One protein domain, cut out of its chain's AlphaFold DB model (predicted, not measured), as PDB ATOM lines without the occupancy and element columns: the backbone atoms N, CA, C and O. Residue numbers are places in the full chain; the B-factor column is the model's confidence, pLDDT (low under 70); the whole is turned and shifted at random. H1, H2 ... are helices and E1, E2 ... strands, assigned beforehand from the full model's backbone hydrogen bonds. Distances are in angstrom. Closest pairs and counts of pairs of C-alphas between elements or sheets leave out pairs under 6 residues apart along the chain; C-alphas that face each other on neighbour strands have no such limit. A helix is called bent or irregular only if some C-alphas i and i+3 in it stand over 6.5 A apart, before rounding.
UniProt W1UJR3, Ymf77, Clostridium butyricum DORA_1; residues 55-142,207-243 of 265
ATOM      1  N   SER A  55     166.233 199.359 137.954       82.50
ATOM      2  CA  SER A  55     167.299 199.060 137.002       82.50
ATOM      3  C   SER A  55     168.353 198.150 137.648       82.50
ATOM      4  O   SER A  55     168.480 198.094 138.875       82.50
ATOM      5  N   TYR A  56     169.108 197.409 136.829       85.50
ATOM      6  CA  TYR A  56     170.204 196.591 137.346       85.50
ATOM      7  C   TYR A  56     171.235 197.483 138.044       85.50
ATOM      8  O   TYR A  56     171.866 198.334 137.417       85.50
ATOM      9  N   ASN A  57     171.411 197.257 139.342       85.25
ATOM     10  CA  ASN A  57     172.433 197.885 140.158       85.25
ATOM     11  C   ASN A  57     172.929 196.852 141.177       85.25
ATOM     12  O   ASN A  57     172.141 196.282 141.937       85.25
ATOM     13  N   ILE A  58     174.236 196.604 141.160       88.81
ATOM     14  CA  ILE A  58     174.884 195.562 141.957       88.81
ATOM     15  C   ILE A  58     174.736 195.790 143.466       88.81
ATOM     16  O   ILE A  58     174.424 194.849 144.193       88.81
ATOM     17  N   GLU A  59     174.873 197.031 143.932       85.25
ATOM     18  CA  GLU A  59     174.742 197.390 145.346       85.25
ATOM     19  C   GLU A  59     173.299 197.221 145.817       85.25
ATOM     20  O   GLU A  59     173.045 196.536 146.808       85.25
ATOM     21  N   LYS A  60     172.327 197.762 145.068       82.75
ATOM     22  CA  LYS A  60     170.899 197.597 145.387       82.75
ATOM     23  C   LYS A  60     170.519 196.118 145.458       82.75
ATOM     24  O   LYS A  60     169.820 195.709 146.385       82.75
ATOM     25  N   LEU A  61     170.998 195.311 144.507       87.62
ATOM     26  CA  LEU A  61     170.745 193.872 144.482       87.62
ATOM     27  C   LEU A  61     171.429 193.156 145.659       87.62
ATOM     28  O   LEU A  61     170.806 192.315 146.299       87.62
ATOM     29  N   PHE A  62     172.661 193.527 146.015       89.69
ATOM     30  CA  PHE A  62     173.347 193.002 147.199       89.69
ATOM     31  C   PHE A  62     172.566 193.283 148.489       89.69
ATOM     32  O   PHE A  62     172.324 192.370 149.287       89.69
ATOM     33  N   TYR A  63     172.114 194.524 148.686       84.31
ATOM     34  CA  TYR A  63     171.320 194.894 149.855       84.31
ATOM     35  C   TYR A  63     169.954 194.204 149.866       84.31
ATOM     36  O   TYR A  63     169.461 193.834 150.933       84.31
ATOM     37  N   PHE A  64     169.335 194.004 148.701       84.12
ATOM     38  CA  PHE A  64     168.089 193.250 148.574       84.12
ATOM     39  C   PHE A  64     168.264 191.791 149.017       84.12
ATOM     40  O   PHE A  64     167.529 191.312 149.882       84.12
ATOM     41  N   ILE A  65     169.283 191.098 148.499       88.62
ATOM     42  CA  ILE A  65     169.559 189.704 148.870       88.62
ATOM     43  C   ILE A  65     169.961 189.597 150.345       88.62
ATOM     44  O   ILE A  65     169.485 188.706 151.042       88.62
ATOM     45  N   THR A  66     170.758 190.535 150.863       86.75
ATOM     46  CA  THR A  66     171.108 190.598 152.293       86.75
ATOM     47  C   THR A  66     169.860 190.704 153.174       86.75
ATOM     48  O   THR A  66     169.726 189.963 154.151       86.75
ATOM     49  N   SER A  67     168.913 191.575 152.808       79.25
ATOM     50  CA  SER A  67     167.623 191.699 153.497       79.25
ATOM     51  C   SER A  67     166.848 190.378 153.489       79.25
ATOM     52  O   SER A  67     166.410 189.903 154.539       79.25
ATOM     53  N   LYS A  68     166.765 189.722 152.326       83.25
ATOM     54  CA  LYS A  68     166.098 188.424 152.163       83.25
ATOM     55  C   LYS A  68     166.726 187.331 153.034       83.25
ATOM     56  O   LYS A  68     166.014 186.602 153.726       83.25
ATOM     57  N   LEU A  69     168.055 187.233 153.050       85.25
ATOM     58  CA  LEU A  69     168.787 186.270 153.879       85.25
ATOM     59  C   LEU A  69     168.544 186.500 155.378       85.25
ATOM     60  O   LEU A  69     168.378 185.541 156.136       85.25
ATOM     61  N   TYR A  70     168.492 187.758 155.813       80.25
ATOM     62  CA  TYR A  70     168.182 188.102 157.198       80.25
ATOM     63  C   TYR A  70     166.739 187.738 157.577       80.25
ATOM     64  O   TYR A  70     166.517 187.074 158.590       80.25
ATOM     65  N   GLN A  71     165.758 188.087 156.738       78.50
ATOM     66  CA  GLN A  71     164.348 187.736 156.956       78.50
ATOM     67  C   GLN A  71     164.134 186.217 157.045       78.50
ATOM     68  O   GLN A  71     163.361 185.743 157.880       78.50
ATOM     69  N   ASN A  72     164.884 185.448 156.253       78.56
ATOM     70  CA  ASN A  72     164.869 183.985 156.274       78.56
ATOM     71  C   ASN A  72     165.684 183.372 157.432       78.56
ATOM     72  O   ASN A  72     165.855 182.153 157.487       78.56
ATOM     73  N   LYS A  73     166.181 184.192 158.372       80.56
ATOM     74  CA  LYS A  73     167.000 183.784 159.530       80.56
ATOM     75  C   LYS A  73     168.284 183.048 159.142       80.56
ATOM     76  O   LYS A  73     168.759 182.187 159.885       80.56
ATOM     77  N   ILE A  74     168.817 183.335 157.959       85.56
ATOM     78  CA  ILE A  74     170.091 182.795 157.466       85.56
ATOM     79  C   ILE A  74     171.237 183.671 157.966       85.56
ATOM     80  O   ILE A  74     172.298 183.163 158.314       85.56
ATOM     81  N   LEU A  75     170.991 184.977 158.079       83.62
ATOM     82  CA  LEU A  75     171.879 185.921 158.748       83.62
ATOM     83  C   LEU A  75     171.340 186.265 160.138       83.62
ATOM     84  O   LEU A  75     170.140 186.464 160.322       83.62
ATOM     85  N   LEU A  76     172.246 186.371 161.105       82.56
ATOM     86  CA  LEU A  76     171.990 186.868 162.452       82.56
ATOM     87  C   LEU A  76     172.681 188.218 162.617       82.56
ATOM     88  O   LEU A  76     173.851 188.367 162.268       82.56
ATOM     89  N   LEU A  77     171.955 189.194 163.156       79.25
ATOM     90  CA  LEU A  77     172.495 190.517 163.443       79.25
ATOM     91  C   LEU A  77     173.264 190.485 164.765       79.25
ATOM     92  O   LEU A  77     172.716 190.116 165.803       79.25
ATOM     93  N   ASN A  78     174.503 190.962 164.740       77.25
ATOM     94  CA  ASN A  78     175.255 191.295 165.938       77.25
ATOM     95  C   ASN A  78     175.104 192.796 166.225       77.25
ATOM     96  O   ASN A  78     175.881 193.625 165.741       77.25
ATOM     97  N   SER A  79     174.073 193.149 166.996       66.69
ATOM     98  CA  SER A  79     173.664 194.541 167.248       66.69
ATOM     99  C   SER A  79     174.774 195.402 167.861       66.69
ATOM    100  O   SER A  79     174.877 196.582 167.539       66.69
ATOM    101  N   GLY A  80     175.666 194.813 168.664       67.31
ATOM    102  CA  GLY A  80     176.792 195.527 169.271       67.31
ATOM    103  C   GLY A  80     177.874 195.972 168.280       67.31
ATOM    104  O   GLY A  80     178.645 196.873 168.599       67.31
ATOM    105  N   LYS A  81     177.946 195.363 167.089       65.56
ATOM    106  CA  LYS A  81     178.977 195.647 166.073       65.56
ATOM    107  C   LYS A  81     178.421 196.098 164.723       65.56
ATOM    108  O   LYS A  81     179.199 196.470 163.856       65.56
ATOM    109  N   SER A  82     177.098 196.097 164.538       69.75
ATOM    110  CA  SER A  82     176.467 196.380 163.233       69.75
ATOM    111  C   SER A  82     177.001 195.473 162.107       69.75
ATOM    112  O   SER A  82     177.179 195.901 160.965       69.75
ATOM    113  N   THR A  83     177.284 194.213 162.450       78.75
ATOM    114  CA  THR A  83     177.762 193.160 161.540       78.75
ATOM    115  C   THR A  83     176.778 191.999 161.531       78.75
ATOM    116  O   THR A  83     176.073 191.779 162.518       78.75
ATOM    117  N   PHE A  84     176.778 191.207 160.462       82.31
ATOM    118  CA  PHE A  84     175.980 189.986 160.367       82.31
ATOM    119  C   PHE A  84     176.868 188.752 160.323       82.31
ATOM    120  O   PHE A  84     177.966 188.786 159.770       82.31
ATOM    121  N   SER A  85     176.359 187.659 160.880       85.31
ATOM    122  CA  SER A  85     176.994 186.344 160.866       85.31
ATOM    123  C   SER A  85     176.033 185.291 160.336       85.31
ATOM    124  O   SER A  85     174.823 185.399 160.545       85.31
ATOM    125  N   LEU A  86     176.555 184.233 159.721       86.62
ATOM    126  CA  LEU A  86     175.729 183.096 159.314       86.62
ATOM    127  C   LEU A  86     175.111 182.375 160.517       86.62
ATOM    128  O   LEU A  86     175.785 182.071 161.504       86.62
ATOM    129  N   ASN A  87     173.824 182.058 160.401       83.31
ATOM    130  CA  ASN A  87     173.128 181.185 161.326       83.31
ATOM    131  C   ASN A  87     173.528 179.729 161.061       83.31
ATOM    132  O   ASN A  87     173.100 179.134 160.073       83.31
ATOM    133  N   LYS A  88     174.331 179.148 161.956       79.31
ATOM    134  CA  LYS A  88     174.813 177.762 161.832       79.31
ATOM    135  C   LYS A  88     173.706 176.715 161.989       79.31
ATOM    136  O   LYS A  88     173.889 175.588 161.546       79.31
ATOM    137  N   ASP A  89     172.571 177.097 162.569       76.88
ATOM    138  CA  ASP A  89     171.448 176.194 162.833       76.88
ATOM    139  C   ASP A  89     170.448 176.136 161.664       76.88
ATOM    140  O   ASP A  89     169.475 175.382 161.702       76.88
ATOM    141  N   ASN A  90     170.656 176.941 160.618       76.00
ATOM    142  CA  ASN A  90     169.761 177.017 159.472       76.00
ATOM    143  C   ASN A  90     170.246 176.110 158.328       76.00
ATOM    144  O   ASN A  90     171.352 176.273 157.821       76.00
ATOM    145  N   THR A  91     169.397 175.175 157.893       65.19
ATOM    146  CA  THR A  91     169.674 174.212 156.810       65.19
ATOM    147  C   THR A  91     169.012 174.585 155.478       65.19
ATOM    148  O   THR A  91     168.850 173.736 154.603       65.19
ATOM    149  N   SER A  92     168.594 175.843 155.312       75.19
ATOM    150  CA  SER A  92     167.919 176.302 154.093       75.19
ATOM    151  C   SER A  92     168.796 176.125 152.851       75.19
ATOM    152  O   SER A  92     169.949 176.557 152.824       75.19
ATOM    153  N   ASN A  93     168.225 175.541 151.793       80.44
ATOM    154  CA  ASN A  93     168.872 175.470 150.485       80.44
ATOM    155  C   ASN A  93     168.934 176.871 149.868       80.44
ATOM    156  O   ASN A  93     167.902 177.432 149.500       80.44
ATOM    157  N   LEU A  94     170.145 177.415 149.759       86.38
ATOM    158  CA  LEU A  94     170.406 178.702 149.122       86.38
ATOM    159  C   LEU A  94     170.487 178.553 147.608       86.38
ATOM    160  O   LEU A  94     171.097 177.611 147.098       86.38
ATOM    161  N   ASN A  95     169.920 179.515 146.883       88.75
ATOM    162  CA  ASN A  95     170.216 179.649 145.460       88.75
ATOM    163  C   ASN A  95     171.628 180.236 145.245       88.75
ATOM    164  O   ASN A  95     172.292 180.670 146.186       88.75
ATOM    165  N   SER A  96     172.103 180.263 143.998       90.31
ATOM    166  CA  SER A  96     173.480 180.674 143.693       90.31
ATOM    167  C   SER A  96     173.820 182.104 144.136       90.31
ATOM    168  O   SER A  96     174.923 182.330 144.625       90.31
ATOM    169  N   ILE A  97     172.894 183.063 143.998       93.06
ATOM    170  CA  ILE A  97     173.139 184.456 144.410       93.06
ATOM    171  C   ILE A  97     173.098 184.609 145.935       93.06
ATOM    172  O   ILE A  97     173.924 185.303 146.517       93.06
ATOM    173  N   GLU A  98     172.174 183.918 146.597       92.06
ATOM    174  CA  GLU A  98     172.085 183.867 148.053       92.06
ATOM    175  C   GLU A  98     173.332 183.219 148.654       92.06
ATOM    176  O   GLU A  98     173.841 183.697 149.664       92.06
ATOM    177  N   LEU A  99     173.868 182.178 148.010       91.69
ATOM    178  CA  LEU A  99     175.107 181.528 148.418       91.69
ATOM    179  C   LEU A  99     176.305 182.474 148.270       91.69
ATOM    180  O   LEU A  99     177.070 182.624 149.220       91.69
ATOM    181  N   GLU A 100     176.420 183.168 147.137       92.69
ATOM    182  CA  GLU A 100     177.461 184.178 146.900       92.69
ATOM    183  C   GLU A 100     177.441 185.274 147.977       92.69
ATOM    184  O   GLU A 100     178.457 185.548 148.611       92.69
ATOM    185  N   VAL A 101     176.264 185.841 148.261       91.56
ATOM    186  CA  VAL A 101     176.105 186.875 149.294       91.56
ATOM    187  C   VAL A 101     176.387 186.322 150.686       91.56
ATOM    188  O   VAL A 101     177.096 186.947 151.468       91.56
ATOM    189  N   SER A 102     175.862 185.141 151.011       91.06
ATOM    190  CA  SER A 102     176.030 184.526 152.330       91.06
ATOM    191  C   SER A 102     177.497 184.198 152.645       91.06
ATOM    192  O   SER A 102     177.904 184.289 153.803       91.06
ATOM    193  N   ASN A 103     178.317 183.899 151.627       90.44
ATOM    194  CA  ASN A 103     179.749 183.650 151.788       90.44
ATOM    195  C   ASN A 103     180.505 184.852 152.367       90.44
ATOM    196  O   ASN A 103     181.448 184.634 153.128       90.44
ATOM    197  N   LEU A 104     180.077 186.085 152.073       90.94
ATOM    198  CA  LEU A 104     180.689 187.289 152.642       90.94
ATOM    199  C   LEU A 104     180.517 187.360 154.164       90.94
ATOM    200  O   LEU A 104     181.377 187.883 154.860       90.94
ATOM    201  N   TYR A 105     179.452 186.768 154.707       88.88
ATOM    202  CA  TYR A 105     179.115 186.833 156.131       88.88
ATOM    203  C   TYR A 105     179.716 185.704 156.980       88.88
ATOM    204  O   TYR A 105     179.365 185.577 158.159       88.88
ATOM    205  N   LYS A 106     180.613 184.876 156.421       86.00
ATOM    206  CA  LYS A 106     181.272 183.780 157.160       86.00
ATOM    207  C   LYS A 106     182.059 184.279 158.375       86.00
ATOM    208  O   LYS A 106     181.955 183.670 159.437       86.00
ATOM    209  N   ASP A 107     182.745 185.412 158.237       82.81
ATOM    210  CA  ASP A 107     183.680 185.935 159.245       82.81
ATOM    211  C   ASP A 107     183.183 187.205 159.958       82.81
ATOM    212  O   ASP A 107     183.975 187.980 160.486       82.81
ATOM    213  N   ASN A 108     181.862 187.391 160.053       82.81
ATOM    214  CA  ASN A 108     181.205 188.625 160.510       82.81
ATOM    215  C   ASN A 108     181.491 189.816 159.588       82.81
ATOM    216  O   ASN A 108     182.513 190.481 159.708       82.81
ATOM    217  N   PHE A 109     180.542 190.133 158.713       82.75
ATOM    218  CA  PHE A 109     180.703 191.201 157.728       82.75
ATOM    219  C   PHE A 109     179.747 192.356 158.001       82.75
ATOM    220  O   PHE A 109     178.595 192.134 158.401       82.75
ATOM    221  N   SER A 110     180.216 193.590 157.799       83.69
ATOM    222  CA  SER A 110     179.343 194.759 157.785       83.69
ATOM    223  C   SER A 110     178.905 195.055 156.350       83.69
ATOM    224  O   SER A 110     179.745 195.390 155.522       83.69
ATOM    225  N   PRO A 111     177.597 195.033 156.040       78.88
ATOM    226  CA  PRO A 111     177.093 195.386 154.712       78.88
ATOM    227  C   PRO A 111     177.536 196.767 154.208       78.88
ATOM    228  O   PRO A 111     177.539 196.989 153.007       78.88
ATOM    229  N   LYS A 112     177.917 197.689 155.106       80.12
ATOM    230  CA  LYS A 112     178.435 199.023 154.753       80.12
ATOM    231  C   LYS A 112     179.818 198.989 154.102       80.12
ATOM    232  O   LYS A 112     180.200 199.954 153.454       80.12
ATOM    233  N   GLU A 113     180.567 197.911 154.307       83.31
ATOM    234  CA  GLU A 113     181.900 197.708 153.736       83.31
ATOM    235  C   GLU A 113     181.829 197.060 152.349       83.31
ATOM    236  O   GLU A 113     182.861 196.798 151.738       83.31
ATOM    237  N   PHE A 114     180.622 196.790 151.842       85.50
ATOM    238  CA  PHE A 114     180.428 196.168 150.544       85.50
ATOM    239  C   PHE A 114     180.969 197.039 149.412       85.50
ATOM    240  O   PHE A 114     180.599 198.202 149.260       85.50
ATOM    241  N   THR A 115     181.789 196.419 148.566       87.94
ATOM    242  CA  THR A 115     182.209 196.968 147.277       87.94
ATOM    243  C   THR A 115     181.886 195.961 146.172       87.94
ATOM    244  O   THR A 115     182.068 194.763 146.406       87.94
ATOM    245  N   PRO A 116     181.491 196.399 144.961       87.75
ATOM    246  CA  PRO A 116     181.115 195.508 143.855       87.75
ATOM    247  C   PRO A 116     182.130 194.401 143.530       87.75
ATOM    248  O   PRO A 116     181.740 193.308 143.137       87.75
ATOM    249  N   GLU A 117     183.422 194.662 143.743       92.25
ATOM    250  CA  GLU A 117     184.528 193.726 143.493       92.25
ATOM    251  C   GLU A 117     184.532 192.496 144.422       92.25
ATOM    252  O   GLU A 117     185.190 191.502 144.128       92.25
ATOM    253  N   MET A 118     183.797 192.541 145.540       92.25
ATOM    254  CA  MET A 118     183.733 191.446 146.520       92.25
ATOM    255  C   MET A 118     182.890 190.256 146.050       92.25
ATOM    256  O   MET A 118     182.886 189.217 146.707       92.25
ATOM    257  N   ILE A 119     182.152 190.403 144.952       93.31
ATOM    258  CA  ILE A 119     181.231 189.393 144.430       93.31
ATOM    259  C   ILE A 119     181.409 189.216 142.928       93.31
ATOM    260  O   ILE A 119     181.876 190.100 142.212       93.31
ATOM    261  N   ASN A 120     180.967 188.072 142.419       93.62
ATOM    262  CA  ASN A 120     180.930 187.844 140.985       93.62
ATOM    263  C   ASN A 120     179.718 188.534 140.328       93.62
ATOM    264  O   ASN A 120     178.595 188.016 140.357       93.62
ATOM    265  N   GLU A 121     179.953 189.671 139.662       93.50
ATOM    266  CA  GLU A 121     178.922 190.436 138.940       93.50
ATOM    267  C   GLU A 121     178.135 189.573 137.938       93.50
ATOM    268  O   GLU A 121     176.923 189.741 137.790       93.50
ATOM    269  N   ASN A 122     178.776 188.583 137.303       94.56
ATOM    270  CA  ASN A 122     178.104 187.715 136.334       94.56
ATOM    271  C   ASN A 122     176.982 186.885 136.975       94.56
ATOM    272  O   ASN A 122     175.948 186.676 136.342       94.56
ATOM    273  N   ILE A 123     177.152 186.443 138.228       94.44
ATOM    274  CA  ILE A 123     176.117 185.700 138.967       94.44
ATOM    275  C   ILE A 123     174.926 186.618 139.248       94.44
ATOM    276  O   ILE A 123     173.773 186.239 139.033       94.44
ATOM    277  N   PHE A 124     175.207 187.849 139.673       95.19
ATOM    278  CA  PHE A 124     174.192 188.854 139.983       95.19
ATOM    279  C   PHE A 124     173.398 189.259 138.747       95.19
ATOM    280  O   PHE A 124     172.169 189.323 138.777       95.19
ATOM    281  N   LYS A 125     174.103 189.498 137.643       95.25
ATOM    282  CA  LYS A 125     173.499 189.868 136.370       95.25
ATOM    283  C   LYS A 125     172.654 188.736 135.798       95.25
ATOM    284  O   LYS A 125     171.516 188.977 135.419       95.25
ATOM    285  N   ALA A 126     173.149 187.497 135.829       95.56
ATOM    286  CA  ALA A 126     172.382 186.335 135.384       95.56
ATOM    287  C   ALA A 126     171.092 186.138 136.197       95.56
ATOM    288  O   ALA A 126     170.043 185.846 135.623       95.56
ATOM    289  N   TYR A 127     171.148 186.337 137.518       95.38
ATOM    290  CA  TYR A 127     169.967 186.284 138.380       95.38
ATOM    291  C   TYR A 127     168.948 187.375 138.023       95.38
ATOM    292  O   TYR A 127     167.772 187.077 137.806       95.38
ATOM    293  N   PHE A 128     169.402 188.628 137.905       94.62
ATOM    294  CA  PHE A 128     168.538 189.754 137.552       94.62
ATOM    295  C   PHE A 128     167.906 189.571 136.166       94.62
ATOM    296  O   PHE A 128     166.688 189.669 136.022       94.62
ATOM    297  N   ASP A 129     168.717 189.238 135.162       94.62
ATOM    298  CA  ASP A 129     168.271 189.044 133.783       94.62
ATOM    299  C   ASP A 129     167.300 187.864 133.667       94.62
ATOM    300  O   ASP A 129     166.332 187.934 132.912       94.62
ATOM    301  N   SER A 130     167.504 186.786 134.434       95.50
ATOM    302  CA  SER A 130     166.584 185.645 134.457       95.50
ATOM    303  C   SER A 130     165.189 186.053 134.932       95.50
ATOM    304  O   SER A 130     164.207 185.725 134.265       95.50
ATOM    305  N   ILE A 131     165.093 186.803 136.032       94.00
ATOM    306  CA  ILE A 131     163.810 187.297 136.550       94.00
ATOM    307  C   ILE A 131     163.211 188.334 135.597       94.00
ATOM    308  O   ILE A 131     162.011 188.315 135.335       94.00
ATOM    309  N   HIS A 132     164.034 189.221 135.037       92.69
ATOM    310  CA  HIS A 132     163.579 190.225 134.082       92.69
ATOM    311  C   HIS A 132     162.981 189.578 132.821       92.69
ATOM    312  O   HIS A 132     161.912 189.974 132.358       92.69
ATOM    313  N   ASN A 133     163.619 188.530 132.300       92.06
ATOM    314  CA  ASN A 133     163.111 187.765 131.162       92.06
ATOM    315  C   ASN A 133     161.828 186.993 131.503       92.06
ATOM    316  O   ASN A 133     160.930 186.915 130.662       92.06
ATOM    317  N   ASP A 134     161.703 186.468 132.724       91.44
ATOM    318  CA  ASP A 134     160.463 185.852 133.212       91.44
ATOM    319  C   ASP A 134     159.317 186.881 133.286       91.44
ATOM    320  O   ASP A 134     158.206 186.623 132.821       91.44
ATOM    321  N   LEU A 135     159.593 188.099 133.763       89.44
ATOM    322  CA  LEU A 135     158.629 189.205 133.781       89.44
ATOM    323  C   LEU A 135     158.184 189.630 132.374       89.44
ATOM    324  O   LEU A 135     157.010 189.957 132.186       89.44
ATOM    325  N   ILE A 136     159.086 189.616 131.389       88.12
ATOM    326  CA  ILE A 136     158.743 189.869 129.981       88.12
ATOM    327  C   ILE A 136     157.882 188.728 129.429       88.12
ATOM    328  O   ILE A 136     156.840 188.983 128.833       88.12
ATOM    329  N   THR A 137     158.292 187.476 129.643       86.25
ATOM    330  CA  THR A 137     157.596 186.283 129.122       86.25
ATOM    331  C   THR A 137     156.179 186.170 129.681       86.25
ATOM    332  O   THR A 137     155.250 185.794 128.971       86.25
ATOM    333  N   ASN A 138     155.994 186.557 130.943       85.25
ATOM    334  CA  ASN A 138     154.697 186.571 131.612       85.25
ATOM    335  C   ASN A 138     153.891 187.865 131.382       85.25
ATOM    336  O   ASN A 138     152.869 188.064 132.052       85.25
ATOM    337  N   ASN A 139     154.324 188.734 130.461       82.81
ATOM    338  CA  ASN A 139     153.699 190.010 130.111       82.81
ATOM    339  C   ASN A 139     153.467 190.954 131.305       82.81
ATOM    340  O   ASN A 139     152.428 191.605 131.388       82.81
ATOM    341  N   PHE A 140     154.397 191.045 132.255       83.19
ATOM    342  CA  PHE A 140     154.388 192.107 133.275       83.19
ATOM    343  C   PHE A 140     155.171 193.340 132.810       83.19
ATOM    344  O   PHE A 140     154.738 194.472 133.029       83.19
ATOM    345  N   ILE A 141     156.291 193.118 132.115       83.75
ATOM    346  CA  ILE A 141     157.121 194.157 131.494       83.75
ATOM    347  C   ILE A 141     156.948 194.082 129.977       83.75
ATOM    348  O   ILE A 141     156.902 192.997 129.395       83.75
ATOM    349  N   LYS A 142     156.868 195.237 129.313       80.19
ATOM    350  CA  LYS A 142     156.823 195.308 127.852       80.19
ATOM    351  C   LYS A 142     158.141 194.817 127.262       80.19
ATOM    352  O   LYS A 142     159.221 195.275 127.632       80.19
ATOM    353  N   ILE A 207     149.543 196.603 131.430       75.31
ATOM    354  CA  ILE A 207     148.366 196.742 132.313       75.31
ATOM    355  C   ILE A 207     148.402 195.699 133.447       75.31
ATOM    356  O   ILE A 207     148.091 196.004 134.600       75.31
ATOM    357  N   LYS A 208     148.826 194.467 133.135       78.12
ATOM    358  CA  LYS A 208     149.020 193.395 134.118       78.12
ATOM    359  C   LYS A 208     150.135 193.743 135.110       78.12
ATOM    360  O   LYS A 208     149.940 193.566 136.311       78.12
ATOM    361  N   GLY A 209     151.256 194.274 134.617       76.88
ATOM    362  CA  GLY A 209     152.360 194.804 135.421       76.88
ATOM    363  C   GLY A 209     151.908 195.886 136.398       76.88
ATOM    364  O   GLY A 209     152.131 195.743 137.596       76.88
ATOM    365  N   CYS A 210     151.194 196.911 135.922       77.31
ATOM    366  CA  CYS A 210     150.678 197.998 136.761       77.31
ATOM    367  C   CYS A 210     149.770 197.482 137.885       77.31
ATOM    368  O   CYS A 210     149.964 197.832 139.049       77.31
ATOM    369  N   ARG A 211     148.821 196.592 137.562       74.19
ATOM    370  CA  ARG A 211     147.913 195.999 138.560       74.19
ATOM    371  C   ARG A 211     148.664 195.169 139.598       74.19
ATOM    372  O   ARG A 211     148.419 195.307 140.795       74.19
ATOM    373  N   ALA A 212     149.596 194.325 139.158       76.50
ATOM    374  CA  ALA A 212     150.398 193.505 140.059       76.50
ATOM    375  C   ALA A 212     151.316 194.358 140.955       76.50
ATOM    376  O   ALA A 212     151.465 194.061 142.144       76.50
ATOM    377  N   ASN A 213     151.866 195.449 140.410       74.38
ATOM    378  CA  ASN A 213     152.670 196.412 141.154       74.38
ATOM    379  C   ASN A 213     151.845 197.111 142.242       74.38
ATOM    380  O   ASN A 213     152.264 197.148 143.397       74.38
ATOM    381  N   GLY A 214     150.642 197.592 141.904       68.19
ATOM    382  CA  GLY A 214     149.734 198.253 142.846       68.19
ATOM    383  C   GLY A 214     149.306 197.355 144.012       68.19
ATOM    384  O   GLY A 214     149.345 197.774 145.170       68.19
ATOM    385  N   LEU A 215     148.981 196.086 143.738       68.94
ATOM    386  CA  LEU A 215     148.605 195.114 144.775       68.94
ATOM    387  C   LEU A 215     149.725 194.882 145.800       68.94
ATOM    388  O   LEU A 215     149.471 194.823 147.006       68.94
ATOM    389  N   LEU A 216     150.972 194.761 145.340       67.19
ATOM    390  CA  LEU A 216     152.114 194.546 146.227       67.19
ATOM    391  C   LEU A 216     152.614 195.831 146.876       67.19
ATOM    392  O   LEU A 216     153.002 195.772 148.040       67.19
ATOM    393  N   ARG A 217     152.522 196.984 146.199       62.50
ATOM    394  CA  ARG A 217     152.741 198.294 146.827       62.50
ATOM    395  C   ARG A 217     151.834 198.408 148.046       62.50
ATOM    396  O   ARG A 217     152.329 198.642 149.136       62.50
ATOM    397  N   ASN A 218     150.547 198.096 147.923       56.53
ATOM    398  CA  ASN A 218     149.655 198.075 149.080       56.53
ATOM    399  C   ASN A 218     150.092 197.034 150.118       56.53
ATOM    400  O   ASN A 218     150.204 197.369 151.291       56.53
ATOM    401  N   LYS A 219     150.443 195.805 149.732       59.28
ATOM    402  CA  LYS A 219     150.902 194.786 150.695       59.28
ATOM    403  C   LYS A 219     152.166 195.185 151.474       59.28
ATOM    404  O   LYS A 219     152.241 194.873 152.660       59.28
ATOM    405  N   TYR A 220     153.131 195.858 150.849       54.84
ATOM    406  CA  TYR A 220     154.425 196.209 151.454       54.84
ATOM    407  C   TYR A 220     154.479 197.636 152.034       54.84
ATOM    408  O   TYR A 220     155.199 197.859 152.997       54.84
ATOM    409  N   TYR A 221     153.697 198.587 151.509       49.09
ATOM    410  CA  TYR A 221     153.620 199.972 152.003       49.09
ATOM    411  C   TYR A 221     152.447 200.217 152.961       49.09
ATOM    412  O   TYR A 221     152.590 201.009 153.887       49.09
ATOM    413  N   SER A 222     151.293 199.548 152.815       43.81
ATOM    414  CA  SER A 222     150.178 199.717 153.776       43.81
ATOM    415  C   SER A 222     150.381 198.918 155.071       43.81
ATOM    416  O   SER A 222     149.832 199.267 156.120       43.81
ATOM    417  N   SER A 223     151.247 197.901 155.042       41.41
ATOM    418  CA  SER A 223     151.684 197.158 156.229       41.41
ATOM    419  C   SER A 223     152.620 197.959 157.143       41.41
ATOM    420  O   SER A 223     152.743 197.599 158.314       41.41
ATOM    421  N   ASN A 224     153.132 199.124 156.710       38.25
ATOM    422  CA  ASN A 224     153.835 200.068 157.594       38.25
ATOM    423  C   ASN A 224     152.970 200.611 158.745       38.25
ATOM    424  O   ASN A 224     153.498 201.261 159.644       38.25
ATOM    425  N   ARG A 225     151.656 200.339 158.782       34.88
ATOM    426  CA  ARG A 225     150.830 200.645 159.963       34.88
ATOM    427  C   ARG A 225     150.724 199.522 160.991       34.88
ATOM    428  O   ARG A 225     150.258 199.807 162.091       34.88
ATOM    429  N   LYS A 226     151.144 198.285 160.699       32.31
ATOM    430  CA  LYS A 226     151.086 197.166 161.662       32.31
ATOM    431  C   LYS A 226     152.167 196.109 161.395       32.31
ATOM    432  O   LYS A 226     151.850 194.938 161.206       32.31
ATOM    433  N   PHE A 227     153.443 196.485 161.460       37.34
ATOM    434  CA  PHE A 227     154.482 195.508 161.796       37.34
ATOM    435  C   PHE A 227     154.377 195.206 163.292       37.34
ATOM    436  O   PHE A 227     154.931 195.886 164.151       37.34
ATOM    437  N   THR A 228     153.553 194.218 163.617       31.22
ATOM    438  CA  THR A 228     153.358 193.739 164.981       31.22
ATOM    439  C   THR A 228     154.643 193.092 165.504       31.22
ATOM    440  O   THR A 228     154.992 191.989 165.094       31.22
ATOM    441  N   ASN A 229     155.314 193.783 166.430       33.22
ATOM    442  CA  ASN A 229     156.104 193.232 167.541       33.22
ATOM    443  C   ASN A 229     157.176 192.161 167.248       33.22
ATOM    444  O   ASN A 229     157.412 191.298 168.088       33.22
ATOM    445  N   ASN A 230     157.902 192.246 166.133       37.72
ATOM    446  CA  ASN A 230     159.166 191.515 165.997       37.72
ATOM    447  C   ASN A 230     160.341 192.484 166.123       37.72
ATOM    448  O   ASN A 230     160.613 193.273 165.223       37.72
ATOM    449  N   THR A 231     161.059 192.385 167.239       39.72
ATOM    450  CA  THR A 231     162.292 193.124 167.568       39.72
ATOM    451  C   THR A 231     163.325 193.104 166.430       39.72
ATOM    452  O   THR A 231     164.039 194.077 166.234       39.72
ATOM    453  N   TYR A 232     163.328 192.044 165.616       40.62
ATOM    454  CA  TYR A 232     164.188 191.862 164.439       40.62
ATOM    455  C   TYR A 232     163.926 192.848 163.289       40.62
ATOM    456  O   TYR A 232     164.855 193.212 162.573       40.62
ATOM    457  N   ALA A 233     162.677 193.290 163.098       41.72
ATOM    458  CA  ALA A 233     162.338 194.228 162.028       41.72
ATOM    459  C   ALA A 233     162.924 195.615 162.318       41.72
ATOM    460  O   ALA A 233     163.551 196.203 161.455       41.72
ATOM    461  N   ASN A 234     162.830 196.075 163.568       41.97
ATOM    462  CA  ASN A 234     163.220 197.427 163.976       41.97
ATOM    463  C   ASN A 234     164.742 197.683 163.882       41.97
ATOM    464  O   ASN A 234     165.172 198.805 163.613       41.97
ATOM    465  N   ASP A 235     165.558 196.644 164.090       48.78
ATOM    466  CA  ASP A 235     167.021 196.746 164.042       48.78
ATOM    467  C   ASP A 235     167.564 196.663 162.608       48.78
ATOM    468  O   ASP A 235     168.463 197.426 162.245       48.78
ATOM    469  N   MET A 236     166.986 195.794 161.769       47.53
ATOM    470  CA  MET A 236     167.294 195.752 160.336       47.53
ATOM    471  C   MET A 236     166.754 196.982 159.620       47.53
ATOM    472  O   MET A 236     167.416 197.504 158.734       47.53
ATOM    473  N   ASP A 237     165.605 197.495 160.053       48.97
ATOM    474  CA  ASP A 237     165.066 198.767 159.610       48.97
ATOM    475  C   ASP A 237     165.995 199.902 160.027       48.97
ATOM    476  O   ASP A 237     166.412 200.656 159.177       48.97
ATOM    477  N   LYS A 238     166.489 200.017 161.259       47.09
ATOM    478  CA  LYS A 238     167.509 201.050 161.551       47.09
ATOM    479  C   LYS A 238     168.799 200.897 160.735       47.09
ATOM    480  O   LYS A 238     169.399 201.907 160.367       47.09
ATOM    481  N   PHE A 239     169.216 199.666 160.444       48.50
ATOM    482  CA  PHE A 239     170.441 199.361 159.705       48.50
ATOM    483  C   PHE A 239     170.312 199.592 158.183       48.50
ATOM    484  O   PHE A 239     171.225 200.147 157.570       48.50
ATOM    485  N   LEU A 240     169.175 199.220 157.585       52.69
ATOM    486  CA  LEU A 240     168.843 199.391 156.170       52.69
ATOM    487  C   LEU A 240     168.108 200.712 155.899       52.69
ATOM    488  O   LEU A 240     168.400 201.336 154.902       52.69
ATOM    489  N   ILE A 241     167.190 201.204 156.735       46.22
ATOM    490  CA  ILE A 241     166.449 202.481 156.553       46.22
ATOM    491  C   ILE A 241     167.363 203.699 156.666       46.22
ATOM    492  O   ILE A 241     167.094 204.690 155.995       46.22
ATOM    493  N   GLN A 242     168.476 203.641 157.406       41.91
ATOM    494  CA  GLN A 242     169.444 204.739 157.331       41.91
ATOM    495  C   GLN A 242     170.057 204.907 155.924       41.91
ATOM    496  O   GLN A 242     170.592 205.981 155.682       41.91
ATOM    497  N   ASN A 243     169.941 203.934 154.996       41.75
ATOM    498  CA  ASN A 243     170.519 204.044 153.641       41.75
ATOM    499  C   ASN A 243     169.763 203.398 152.451       41.75
ATOM    500  O   ASN A 243     170.148 203.652 151.319       41.75
TER     501      ASN A 243
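Overview. This is residues 55 to 142 and 207 to 243 of the 265 residues of the protein "Ymf77" of Clostridium butyricum DORA_1 (UniProt W1UJR3). H1 forms the middle of a small head, with H2 packed crosswise on it and the short strand hairpin E1 E2 by the later part of H1. From this head H3 reaches out as a long arm, and H4 makes the other arm of a wide V whose point lies at the cut, with residues 214 to 231 sticking out free, while H5 comes back close to H1. The printed part has 125 residues with five named helices and two named strands, in the order H1 E1 E2 H2 H3 H4 H5; the two strands are antiparallel, order E1 - E2, and the class is mostly helix. It is only just compact, close to loose, with a radius of gyration of the C-alphas of 16.1 A and spans of 46 by 38 by 29 A.

Arrangement. H1, residues 58 to 71, is followed over tight links by E1, residues 75 to 78, and E2, residues 83 to 86. E1 and E2 form an antiparallel hairpin, with N 76 and O 85 at 2.8 A and N 85 and O 76 at 3.0 A, within hydrogen-bond range. The closest C-alphas of H1 and E1 are those of Leu 69 and Leu 75, 5.8 A apart. H2, residues 96 to 107, touches H1 with its residues 97 to 102 alone, about perpendicular at 76 degrees, the closest C-alphas being those of Ile 65 and Glu 98, 6.4 A. The closest C-alphas of H2 and E2 are those of Tyr 105 and Ser 85, 5.2 A. H3, residues 121 to 137, forms a helical hairpin with H2, at a shallow tilt of 35.0 degrees, only just short of steep, opposite ways; the closest C-alphas are those of Ile 97 and Ile 123, 6.3 A. H1 and H3 only just touch, with 3 pairs of C-alphas within 8 A, and only at their ends. H4, residues 207 to 225, touches no helix. H5, residues 231 to 241, is close to H1 but not clearly touching it, the C-alphas of Ser 67 and Met 236 being 8.0 A apart. Every O i to N i+4 pair is within hydrogen-bond range in H1 and H3, against 4 of 8 in H2, 12 of 15 in H4 and 6 of 7 in H5.

Along the chain. H1 begins at C-alpha 58 (174.884, 195.562, 141.957) and is 19.9 A long. H2 measures 19.3 A and is irregular, with C-alphas 104 and 107 7.4 A apart. H3 measures 23.8 A. H4 runs 28.0 A from C-alpha 207 (148.366, 196.742, 132.313). H5 ends at C-alpha 241 (166.449, 202.481, 156.553).

Size, cuts and confidence. The two C-alphas farthest apart are those of Gly 80 and Ile 207, 46.6 A. Residues 143 to 206 are not printed, and C-alphas 142 and 207 are 9.7 A apart across the cut. The link from H2 to H3, 13 residues, is long. The mean pLDDT of the printed part is 75.7; residues 79 to 82, 91 and 214 to 243 are under 70.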